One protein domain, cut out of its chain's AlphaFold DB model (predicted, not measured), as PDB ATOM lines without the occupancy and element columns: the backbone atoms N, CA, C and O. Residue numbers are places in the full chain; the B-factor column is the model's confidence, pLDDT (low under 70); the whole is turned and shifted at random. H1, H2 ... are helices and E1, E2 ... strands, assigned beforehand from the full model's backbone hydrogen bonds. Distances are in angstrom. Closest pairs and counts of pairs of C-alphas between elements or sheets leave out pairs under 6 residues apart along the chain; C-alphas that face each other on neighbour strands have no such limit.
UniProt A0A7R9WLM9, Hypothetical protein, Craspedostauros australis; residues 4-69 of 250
ATOM      1  N   GLU A   4     -89.344 -80.341 114.068       95.25
ATOM      2  CA  GLU A   4     -90.427 -79.605 114.719       95.25
ATOM      3  C   GLU A   4     -89.890 -78.453 115.576       95.25
ATOM      4  O   GLU A   4     -88.713 -78.418 115.948       95.25
ATOM      5  N   MET A   5     -90.764 -77.491 115.877       94.62
ATOM      6  CA  MET A   5     -90.474 -76.386 116.788       94.62
ATOM      7  C   MET A   5     -90.795 -76.785 118.224       94.62
ATOM      8  O   MET A   5     -91.855 -77.340 118.494       94.62
ATOM      9  N   GLN A   6     -89.923 -76.421 119.158       94.50
ATOM     10  CA  GLN A   6     -90.198 -76.532 120.587       94.50
ATOM     11  C   GLN A   6     -89.548 -75.388 121.363       94.50
ATOM     12  O   GLN A   6     -88.527 -74.836 120.954       94.50
ATOM     13  N   TRP A   7     -90.069 -75.065 122.543       94.94
ATOM     14  CA  TRP A   7     -89.359 -74.154 123.435       94.94
ATOM     15  C   TRP A   7     -88.051 -74.766 123.943       94.94
ATOM     16  O   TRP A   7     -88.003 -75.930 124.341       94.94
ATOM     17  N   ALA A   8     -86.997 -73.952 124.001       94.62
ATOM     18  CA  ALA A   8     -85.686 -74.401 124.438       94.62
ATOM     19  C   ALA A   8     -85.695 -74.878 125.895       94.62
ATOM     20  O   ALA A   8     -85.961 -74.114 126.829       94.62
ATOM     21  N   THR A   9     -85.322 -76.140 126.101       91.62
ATOM     22  CA  THR A   9     -85.282 -76.777 127.428       91.62
ATOM     23  C   THR A   9     -83.962 -76.537 128.161       91.62
ATOM     24  O   THR A   9     -83.905 -76.558 129.390       91.62
ATOM     25  N   TRP A  10     -82.888 -76.255 127.420       91.12
ATOM     26  CA  TRP A  10     -81.554 -76.010 127.973       91.12
ATOM     27  C   TRP A  10     -81.405 -74.599 128.571       91.12
ATOM     28  O   TRP A  10     -80.522 -74.350 129.400       91.12
ATOM     29  N   ASN A  11     -82.271 -73.659 128.182       92.88
ATOM     30  CA  ASN A  11     -82.209 -72.271 128.621       92.88
ATOM     31  C   ASN A  11     -83.076 -72.035 129.867       92.88
ATOM     32  O   ASN A  11     -84.282 -71.804 129.781       92.88
ATOM     33  N   LYS A  12     -82.430 -71.972 131.040       91.56
ATOM     34  CA  LYS A  12     -83.105 -71.724 132.329       91.56
ATOM     35  C   LYS A  12     -83.961 -70.451 132.355       91.56
ATOM     36  O   LYS A  12     -84.945 -70.410 133.086       91.56
ATOM     37  N   LYS A  13     -83.594 -69.403 131.600       91.75
ATOM     38  CA  LYS A  13     -84.398 -68.172 131.525       91.75
ATOM     39  C   LYS A  13     -85.673 -68.404 130.726       91.75
ATOM     40  O   LYS A  13     -86.726 -67.966 131.168       91.75
ATOM     41  N   SER A  14     -85.592 -69.110 129.599       92.31
ATOM     42  CA  SER A  14     -86.775 -69.474 128.816       92.31
ATOM     43  C   SER A  14     -87.725 -70.330 129.648       92.31
ATOM     44  O   SER A  14     -88.894 -69.980 129.755       92.31
ATOM     45  N   THR A  15     -87.211 -71.340 130.360       91.00
ATOM     46  CA  THR A  15     -88.012 -72.133 131.306       91.00
ATOM     47  C   THR A  15     -88.659 -71.269 132.388       91.00
ATOM     48  O   THR A  15     -89.830 -71.459 132.695       91.00
ATOM     49  N   TYR A  16     -87.934 -70.307 132.967       93.06
ATOM     50  CA  TYR A  16     -88.504 -69.390 133.960       93.06
ATOM     51  C   TYR A  16     -89.653 -68.560 133.375       93.06
ATOM     52  O   TYR A  16     -90.731 -68.528 133.961       93.06
ATOM     53  N   PHE A  17     -89.448 -67.930 132.213       94.50
ATOM     54  CA  PHE A  17     -90.463 -67.071 131.605       94.50
ATOM     55  C   PHE A  17     -91.707 -67.852 131.188       94.50
ATOM     56  O   PHE A  17     -92.798 -67.397 131.496       94.50
ATOM     57  N   LEU A  18     -91.558 -69.035 130.580       93.31
ATOM     58  CA  LEU A  18     -92.681 -69.883 130.143       93.31
ATOM     59  C   LEU A  18     -93.600 -70.335 131.292       93.31
ATOM     60  O   LEU A  18     -94.729 -70.738 131.045       93.31
ATOM     61  N   ASN A  19     -93.134 -70.248 132.542       93.31
ATOM     62  CA  ASN A  19     -93.919 -70.567 133.734       93.31
ATOM     63  C   ASN A  19     -94.502 -69.327 134.444       93.31
ATOM     64  O   ASN A  19     -95.154 -69.478 135.477       93.31
ATOM     65  N   LEU A  20     -94.269 -68.107 133.945       93.25
ATOM     66  CA  LEU A  20     -94.850 -66.897 134.531       93.25
ATOM     67  C   LEU A  20     -96.263 -66.640 133.992       93.25
ATOM     68  O   LEU A  20     -96.458 -66.689 132.776       93.25
ATOM     69  N   PRO A  21     -97.230 -66.262 134.844       91.62
ATOM     70  CA  PRO A  21     -98.492 -65.683 134.392       91.62
ATOM     71  C   PRO A  21     -98.264 -64.439 133.518       91.62
ATOM     72  O   PRO A  21     -97.309 -63.686 133.736       91.62
ATOM     73  N   LEU A  22     -99.166 -64.178 132.564       88.38
ATOM     74  CA  LEU A  22     -99.071 -63.028 131.649       88.38
ATOM     75  C   LEU A  22     -98.905 -61.685 132.382       88.38
ATOM     76  O   LEU A  22     -98.127 -60.833 131.951       88.38
ATOM     77  N   GLU A  23     -99.583 -61.509 133.517       90.00
ATOM     78  CA  GLU A  23     -99.490 -60.300 134.347       90.00
ATOM     79  C   GLU A  23     -98.089 -60.064 134.929       90.00
ATOM     80  O   GLU A  23     -97.662 -58.919 135.081       90.00
ATOM     81  N   ASP A  24     -97.352 -61.132 135.229       92.00
ATOM     82  CA  ASP A  24     -95.995 -61.059 135.767       92.00
ATOM     83  C   ASP A  24     -94.951 -60.987 134.661       92.00
ATOM     84  O   ASP A  24     -93.926 -60.317 134.830       92.00
ATOM     85  N   LEU A  25     -95.230 -61.614 133.514       89.81
ATOM     86  CA  LEU A  25     -94.437 -61.459 132.302       89.81
ATOM     87  C   LEU A  25     -94.445 -59.994 131.835       89.81
ATOM     88  O   LEU A  25     -93.388 -59.452 131.520       89.81
ATOM     89  N   ALA A  26     -95.603 -59.324 131.887       87.44
ATOM     90  CA  ALA A  26     -95.755 -57.910 131.529       87.44
ATOM     91  C   ALA A  26     -94.957 -56.949 132.435       87.44
ATOM     92  O   ALA A  26     -94.632 -55.836 132.024       87.44
ATOM     93  N   LYS A  27     -94.610 -57.373 133.659       92.88
ATOM     94  CA  LYS A  27     -93.763 -56.604 134.591       92.88
ATOM     95  C   LYS A  27     -92.267 -56.767 134.303       92.88
ATOM     96  O   LYS A  27     -91.454 -56.031 134.865       92.88
ATOM     97  N   GLN A  28     -91.876 -57.723 133.459       91.19
ATOM     98  CA  GLN A  28     -90.471 -57.970 133.151       91.19
ATOM     99  C   GLN A  28     -89.940 -56.913 132.188       91.19
ATOM    100  O   GLN A  28     -90.481 -56.688 131.112       91.19
ATOM    101  N   LYS A  29     -88.810 -56.299 132.549       89.94
ATOM    102  CA  LYS A  29     -88.121 -55.345 131.667       89.94
ATOM    103  C   LYS A  29     -87.588 -56.015 130.395       89.94
ATOM    104  O   LYS A  29     -87.521 -55.378 129.350       89.94
ATOM    105  N   TYR A  30     -87.187 -57.280 130.509       87.56
ATOM    106  CA  TYR A  30     -86.728 -58.108 129.402       87.56
ATOM    107  C   TYR A  30     -87.205 -59.539 129.629       87.56
ATOM    108  O   TYR A  30     -86.953 -60.107 130.694       87.56
ATOM    109  N   SER A  31     -87.832 -60.129 128.621       81.31
ATOM    110  CA  SER A  31     -88.141 -61.552 128.555       81.31
ATOM    111  C   SER A  31     -87.419 -62.146 127.348       81.31
ATOM    112  O   SER A  31     -87.366 -61.557 126.271       81.31
ATOM    113  N   THR A  32     -86.777 -63.296 127.542       86.94
ATOM    114  CA  THR A  32     -86.086 -64.003 126.458       86.94
ATOM    115  C   THR A  32     -86.519 -65.455 126.482       86.94
ATOM    116  O   THR A  32     -86.026 -66.263 127.275       86.94
ATOM    117  N   VAL A  33     -87.460 -65.766 125.604       91.94
ATOM    118  CA  VAL A  33     -87.788 -67.135 125.223       91.94
ATOM    119  C   VAL A  33     -86.967 -67.502 123.994       91.94
ATOM    120  O   VAL A  33     -86.720 -66.661 123.132       91.94
ATOM    121  N   VAL A  34     -86.482 -68.737 123.960       94.31
ATOM    122  CA  VAL A  34     -85.716 -69.284 122.842       94.31
ATOM    123  C   VAL A  34     -86.529 -70.435 122.270       94.31
ATOM    124  O   VAL A  34     -87.017 -71.269 123.031       94.31
ATOM    125  N   MET A  35     -86.695 -70.440 120.951       93.88
ATOM    126  CA  MET A  35     -87.308 -71.531 120.201       93.88
ATOM    127  C   MET A  35     -86.187 -72.386 119.610       93.88
ATOM    128  O   MET A  35     -85.265 -71.841 119.000       93.88
ATOM    129  N   ASP A  36     -86.270 -73.695 119.805       94.50
ATOM    130  CA  ASP A  36     -85.399 -74.685 119.187       94.50
ATOM    131  C   ASP A  36     -86.133 -75.341 118.007       94.50
ATOM    132  O   ASP A  36     -87.354 -75.512 118.025       94.50
ATOM    133  N   PHE A  37     -85.361 -75.758 117.007       94.44
ATOM    134  CA  PHE A  37     -85.801 -76.703 115.987       94.44
ATOM    135  C   PHE A  37     -85.146 -78.045 116.286       94.44
ATOM    136  O   PHE A  37     -83.916 -78.129 116.354       94.44
ATOM    137  N   VAL A  38     -85.953 -79.078 116.503       96.12
ATOM    138  CA  VAL A  38     -85.475 -80.410 116.878       96.12
ATOM    139  C   VAL A  38     -85.871 -81.443 115.847       96.12
ATOM    140  O   VAL A  38     -86.956 -81.385 115.277       96.12
ATOM    141  N   ALA A  39     -84.973 -82.391 115.597       97.44
ATOM    142  CA  ALA A  39     -85.249 -83.506 114.710       97.44
ATOM    143  C   ALA A  39     -86.244 -84.472 115.373       97.44
ATOM    144  O   ALA A  39     -86.086 -84.821 116.544       97.44
ATOM    145  N   THR A  40     -87.248 -84.931 114.626       97.00
ATOM    146  CA  THR A  40     -88.254 -85.900 115.112       97.00
ATOM    147  C   THR A  40     -87.826 -87.355 114.900       97.00
ATOM    148  O   THR A  40     -88.486 -88.290 115.358       97.00
ATOM    149  N   ARG A  41     -86.708 -87.550 114.198       97.44
ATOM    150  CA  ARG A  41     -86.014 -88.813 113.937       97.44
ATOM    151  C   ARG A  41     -84.565 -88.519 113.544       97.44
ATOM    152  O   ARG A  41     -84.222 -87.361 113.323       97.44
ATOM    153  N   ASP A  42     -83.744 -89.552 113.392       97.88
ATOM    154  CA  ASP A  42     -82.417 -89.395 112.794       97.88
ATOM    155  C   ASP A  42     -82.536 -88.826 111.365       97.88
ATOM    156  O   ASP A  42     -83.445 -89.191 110.605       97.88
ATOM    157  N   ILE A  43     -81.642 -87.889 111.038       97.94
ATOM    158  CA  ILE A  43     -81.546 -87.201 109.744       97.94
ATOM    159  C   ILE A  43     -80.176 -87.540 109.158       97.94
ATOM    160  O   ILE A  43     -79.153 -87.329 109.814       97.94
ATOM    161  N   GLU A  44     -80.160 -88.079 107.943       97.69
ATOM    162  CA  GLU A  44     -78.921 -88.490 107.279       97.69
ATOM    163  C   GLU A  44     -78.130 -87.287 106.744       97.69
ATOM    164  O   GLU A  44     -78.658 -86.189 106.543       97.69
ATOM    165  N   ALA A  45     -76.836 -87.489 106.481       96.69
ATOM    166  CA  ALA A  45     -76.044 -86.480 105.785       96.69
ATOM    167  C   ALA A  45     -76.664 -86.170 104.409       96.69
ATOM    168  O   ALA A  45     -77.096 -87.079 103.702       96.69
ATOM    169  N   ASP A  46     -76.694 -84.886 104.048       95.25
ATOM    170  CA  ASP A  46     -77.312 -84.358 102.822       95.25
ATOM    171  C   ASP A  46     -78.847 -84.517 102.726       95.25
ATOM    172  O   ASP A  46     -79.435 -84.183 101.695       95.25
ATOM    173  N   GLU A  47     -79.524 -84.970 103.787       97.31
ATOM    174  CA  GLU A  47     -80.987 -84.969 103.853       97.31
ATOM    175  C   GLU A  47     -81.532 -83.549 104.100       97.31
ATOM    176  O   GLU A  47     -81.052 -82.808 104.961       97.31
ATOM    177  N   GLU A  48     -82.568 -83.161 103.350       95.69
ATOM    178  CA  GLU A  48     -83.253 -81.880 103.529       95.69
ATOM    179  C   GLU A  48     -84.119 -81.873 104.799       95.69
ATOM    180  O   GLU A  48     -84.780 -82.856 105.144       95.69
ATOM    181  N   ILE A  49     -84.127 -80.740 105.505       96.06
ATOM    182  CA  ILE A  49     -84.930 -80.544 106.714       96.06
ATOM    183  C   ILE A  49     -86.308 -80.011 106.316       96.06
ATOM    184  O   ILE A  49     -86.429 -78.928 105.749       96.06
ATOM    185  N   PHE A  50     -87.348 -80.750 106.684       94.62
ATOM    186  CA  PHE A  50     -88.750 -80.419 106.463       94.62
ATOM    187  C   PHE A  50     -89.449 -80.153 107.790       94.62
ATOM    188  O   PHE A  50     -89.451 -81.005 108.684       94.62
ATOM    189  N   MET A  51     -90.127 -79.014 107.874       92.75
ATOM    190  CA  MET A  51     -90.922 -78.607 109.030       92.75
ATOM    191  C   MET A  51     -92.365 -78.374 108.609       92.75
ATOM    192  O   MET A  51     -92.634 -78.071 107.450       92.75
ATOM    193  N   ASP A  52     -93.281 -78.549 109.553       92.00
ATOM    194  CA  ASP A  52     -94.681 -78.194 109.360       92.00
ATOM    195  C   ASP A  52     -94.869 -76.711 109.703       92.00
ATOM    196  O   ASP A  52     -94.611 -76.297 110.835       92.00
ATOM    197  N   TYR A  53     -95.260 -75.908 108.712       91.81
ATOM    198  CA  TYR A  53     -95.535 -74.477 108.881       91.81
ATOM    199  C   TYR A  53     -97.007 -74.178 109.205       91.81
ATOM    200  O   TYR A  53     -97.373 -73.008 109.337       91.81
ATOM    201  N   GLY A  54     -97.831 -75.219 109.350       91.44
ATOM    202  CA  GLY A  54     -99.259 -75.133 109.617       91.44
ATOM    203  C   GLY A  54    -100.116 -75.174 108.348       91.44
ATOM    204  O   GLY A  54     -99.674 -74.851 107.243       91.44
ATOM    205  N   GLN A  55    -101.389 -75.541 108.524       91.31
ATOM    206  CA  GLN A  55    -102.343 -75.704 107.421       91.31
ATOM    207  C   GLN A  55    -102.566 -74.402 106.640       91.31
ATOM    208  O   GLN A  55    -102.655 -74.435 105.417       91.31
ATOM    209  N   ALA A  56    -102.613 -73.254 107.323       92.88
ATOM    210  CA  ALA A  56    -102.806 -71.960 106.672       92.88
ATOM    211  C   ALA A  56    -101.677 -71.642 105.676       92.88
ATOM    212  O   ALA A  56    -101.935 -71.157 104.574       92.88
ATOM    213  N   TRP A  57    -100.430 -71.958 106.044       94.44
ATOM    214  CA  TRP A  57     -99.278 -71.799 105.163       94.44
ATOM    215  C   TRP A  57     -99.363 -72.746 103.961       94.44
ATOM    216  O   TRP A  57     -99.166 -72.309 102.829       94.44
ATOM    217  N   GLU A  58     -99.696 -74.020 104.196       94.06
ATOM    218  CA  GLU A  58     -99.820 -75.042 103.147       94.06
ATOM    219  C   GLU A  58    -100.922 -74.681 102.137       94.06
ATOM    220  O   GLU A  58    -100.716 -74.748 100.925       94.06
ATOM    221  N   ASP A  59    -102.077 -74.217 102.617       95.62
ATOM    222  CA  ASP A  59    -103.177 -73.754 101.769       95.62
ATOM    223  C   ASP A  59    -102.756 -72.546 100.922       95.62
ATOM    224  O   ASP A  59    -102.997 -72.512  99.710       95.62
ATOM    225  N   ALA A  60    -102.081 -71.567 101.532       96.06
ATOM    226  CA  ALA A  60    -101.583 -70.390 100.831       96.06
ATOM    227  C   ALA A  60    -100.507 -70.738  99.795       96.06
ATOM    228  O   ALA A  60    -100.482 -70.152  98.710       96.06
ATOM    229  N   TRP A  61     -99.626 -71.690 100.104       95.62
ATOM    230  CA  TRP A  61     -98.613 -72.180  99.176       95.62
ATOM    231  C   TRP A  61     -99.251 -72.877  97.975       95.62
ATOM    232  O   TRP A  61     -98.935 -72.550  96.829       95.62
ATOM    233  N   ASN A  62    -100.205 -73.776  98.216       96.44
ATOM    234  CA  ASN A  62    -100.928 -74.469  97.152       96.44
ATOM    235  C   ASN A  62    -101.696 -73.489  96.250       96.44
ATOM    236  O   ASN A  62    -101.639 -73.601  95.022       96.44
ATOM    237  N   ASP A  63    -102.350 -72.479  96.835       96.44
ATOM    238  CA  ASP A  63    -103.010 -71.408  96.082       96.44
ATOM    239  C   ASP A  63    -102.014 -70.581  95.255       96.44
ATOM    240  O   ASP A  63    -102.251 -70.299  94.075       96.44
ATOM    241  N   HIS A  64    -100.870 -70.234  95.852       94.44
ATOM    242  CA  HIS A  64     -99.797 -69.515  95.179       94.44
ATOM    243  C   HIS A  64     -99.276 -70.293  93.971       94.44
ATOM    244  O   HIS A  64     -99.227 -69.736  92.879       94.44
ATOM    245  N   VAL A  65     -98.940 -71.576  94.135       94.62
ATOM    246  CA  VAL A  65     -98.450 -72.440  93.049       94.62
ATOM    247  C   VAL A  65     -99.483 -72.556  91.929       94.62
ATOM    248  O   VAL A  65     -99.127 -72.435  90.757       94.62
ATOM    249  N   ALA A  66    -100.765 -72.729  92.265       95.69
ATOM    250  CA  ALA A  66    -101.837 -72.839  91.278       95.69
ATOM    251  C   ALA A  66    -102.038 -71.552  90.456       95.69
ATOM    252  O   ALA A  66    -102.417 -71.616  89.285       95.69
ATOM    253  N   LYS A  67    -101.789 -70.383  91.058       92.94
ATOM    254  CA  LYS A  67    -101.954 -69.062  90.426       92.94
ATOM    255  C   LYS A  67    -100.647 -68.459  89.916       92.94
ATOM    256  O   LYS A  67    -100.685 -67.398  89.287       92.94
ATOM    257  N   TRP A  68     -99.504 -69.087  90.190       88.94
ATOM    258  CA  TRP A  68     -98.195 -68.537  89.867       88.94
ATOM    259  C   TRP A  68     -98.029 -68.388  88.358       88.94
ATOM    260  O   TRP A  68     -98.182 -69.331  87.583       88.94
ATOM    261  N   GLN A  69     -97.669 -67.179  87.940       83.88
ATOM    262  CA  GLN A  69     -97.339 -66.872  86.557       83.88
ATOM    263  C   GLN A  69     -95.875 -66.480  86.491       83.88
ATOM    264  O   GLN A  69     -95.419 -65.630  87.257       83.88
TER     265      GLN A  69
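What this domain is: This is residues 4 to 69 of the 250 residues of the protein "Hypothetical protein" of Craspedostauros australis (UniProt A0A7R9WLM9). A narrow ribbon of two antiparallel strands, E1 and E2, makes the middle of a stretched-out model, with the short helices H1 and H2 towards one end and the longest helix, H3, sticking out free at the other. A long link without named elements, residues 40 to 54, joins E2 to H3, and its residues 41 to 48 stick out as a loop. The printed part has 66 residues, with three named helices and two named strands in the order E1, H1, H2, E2, H3, of mixed class. It is extended, with a radius of gyration of the C-alphas of 17.8 A, and only just flat, spanning 49 by 32 by 16 A.

How they stand to each other: E1, residues 4 to 7, and E2, residues 35 to 39, are antiparallel neighbours, with 140 degrees between their directions. The C-alphas of Met 5 and Phe 37 face each other at 4.8 A. N 6 and O 36, at 3.0 A, and N 36 and O 6, at 2.8 A, are within hydrogen-bond range. A tight link joins E1 to H1, residues 12 to 18; their closest C-alphas, those of Trp 7 and Ser 14, are 7.6 A apart. H1 and H2, residues 22 to 25, are close but not clearly touching; their closest C-alphas, those of Phe 17 and Leu 25, are 6.9 A apart. H3, residues 55 to 67, stands free and touches no helix. In H1 and H3 every O i to N i+4 pair is within hydrogen-bond range; H2 is too short for such a pair, and its one O i to N i+3 pair is within range.

Where its parts are: E1 begins at C-alpha 4 (-90.427, -79.605, 114.719). E2 is 13.3 A long and H1 10.0 A. H3, 18.3 A long, ends at C-alpha 67 (-101.954, -69.062, 90.426).

The domain as a whole: The C-alphas of Asp 24 and Gln 69, the two farthest apart, are 49.6 A apart. The printed part has no cut, and no printed residue has a pLDDT under 70.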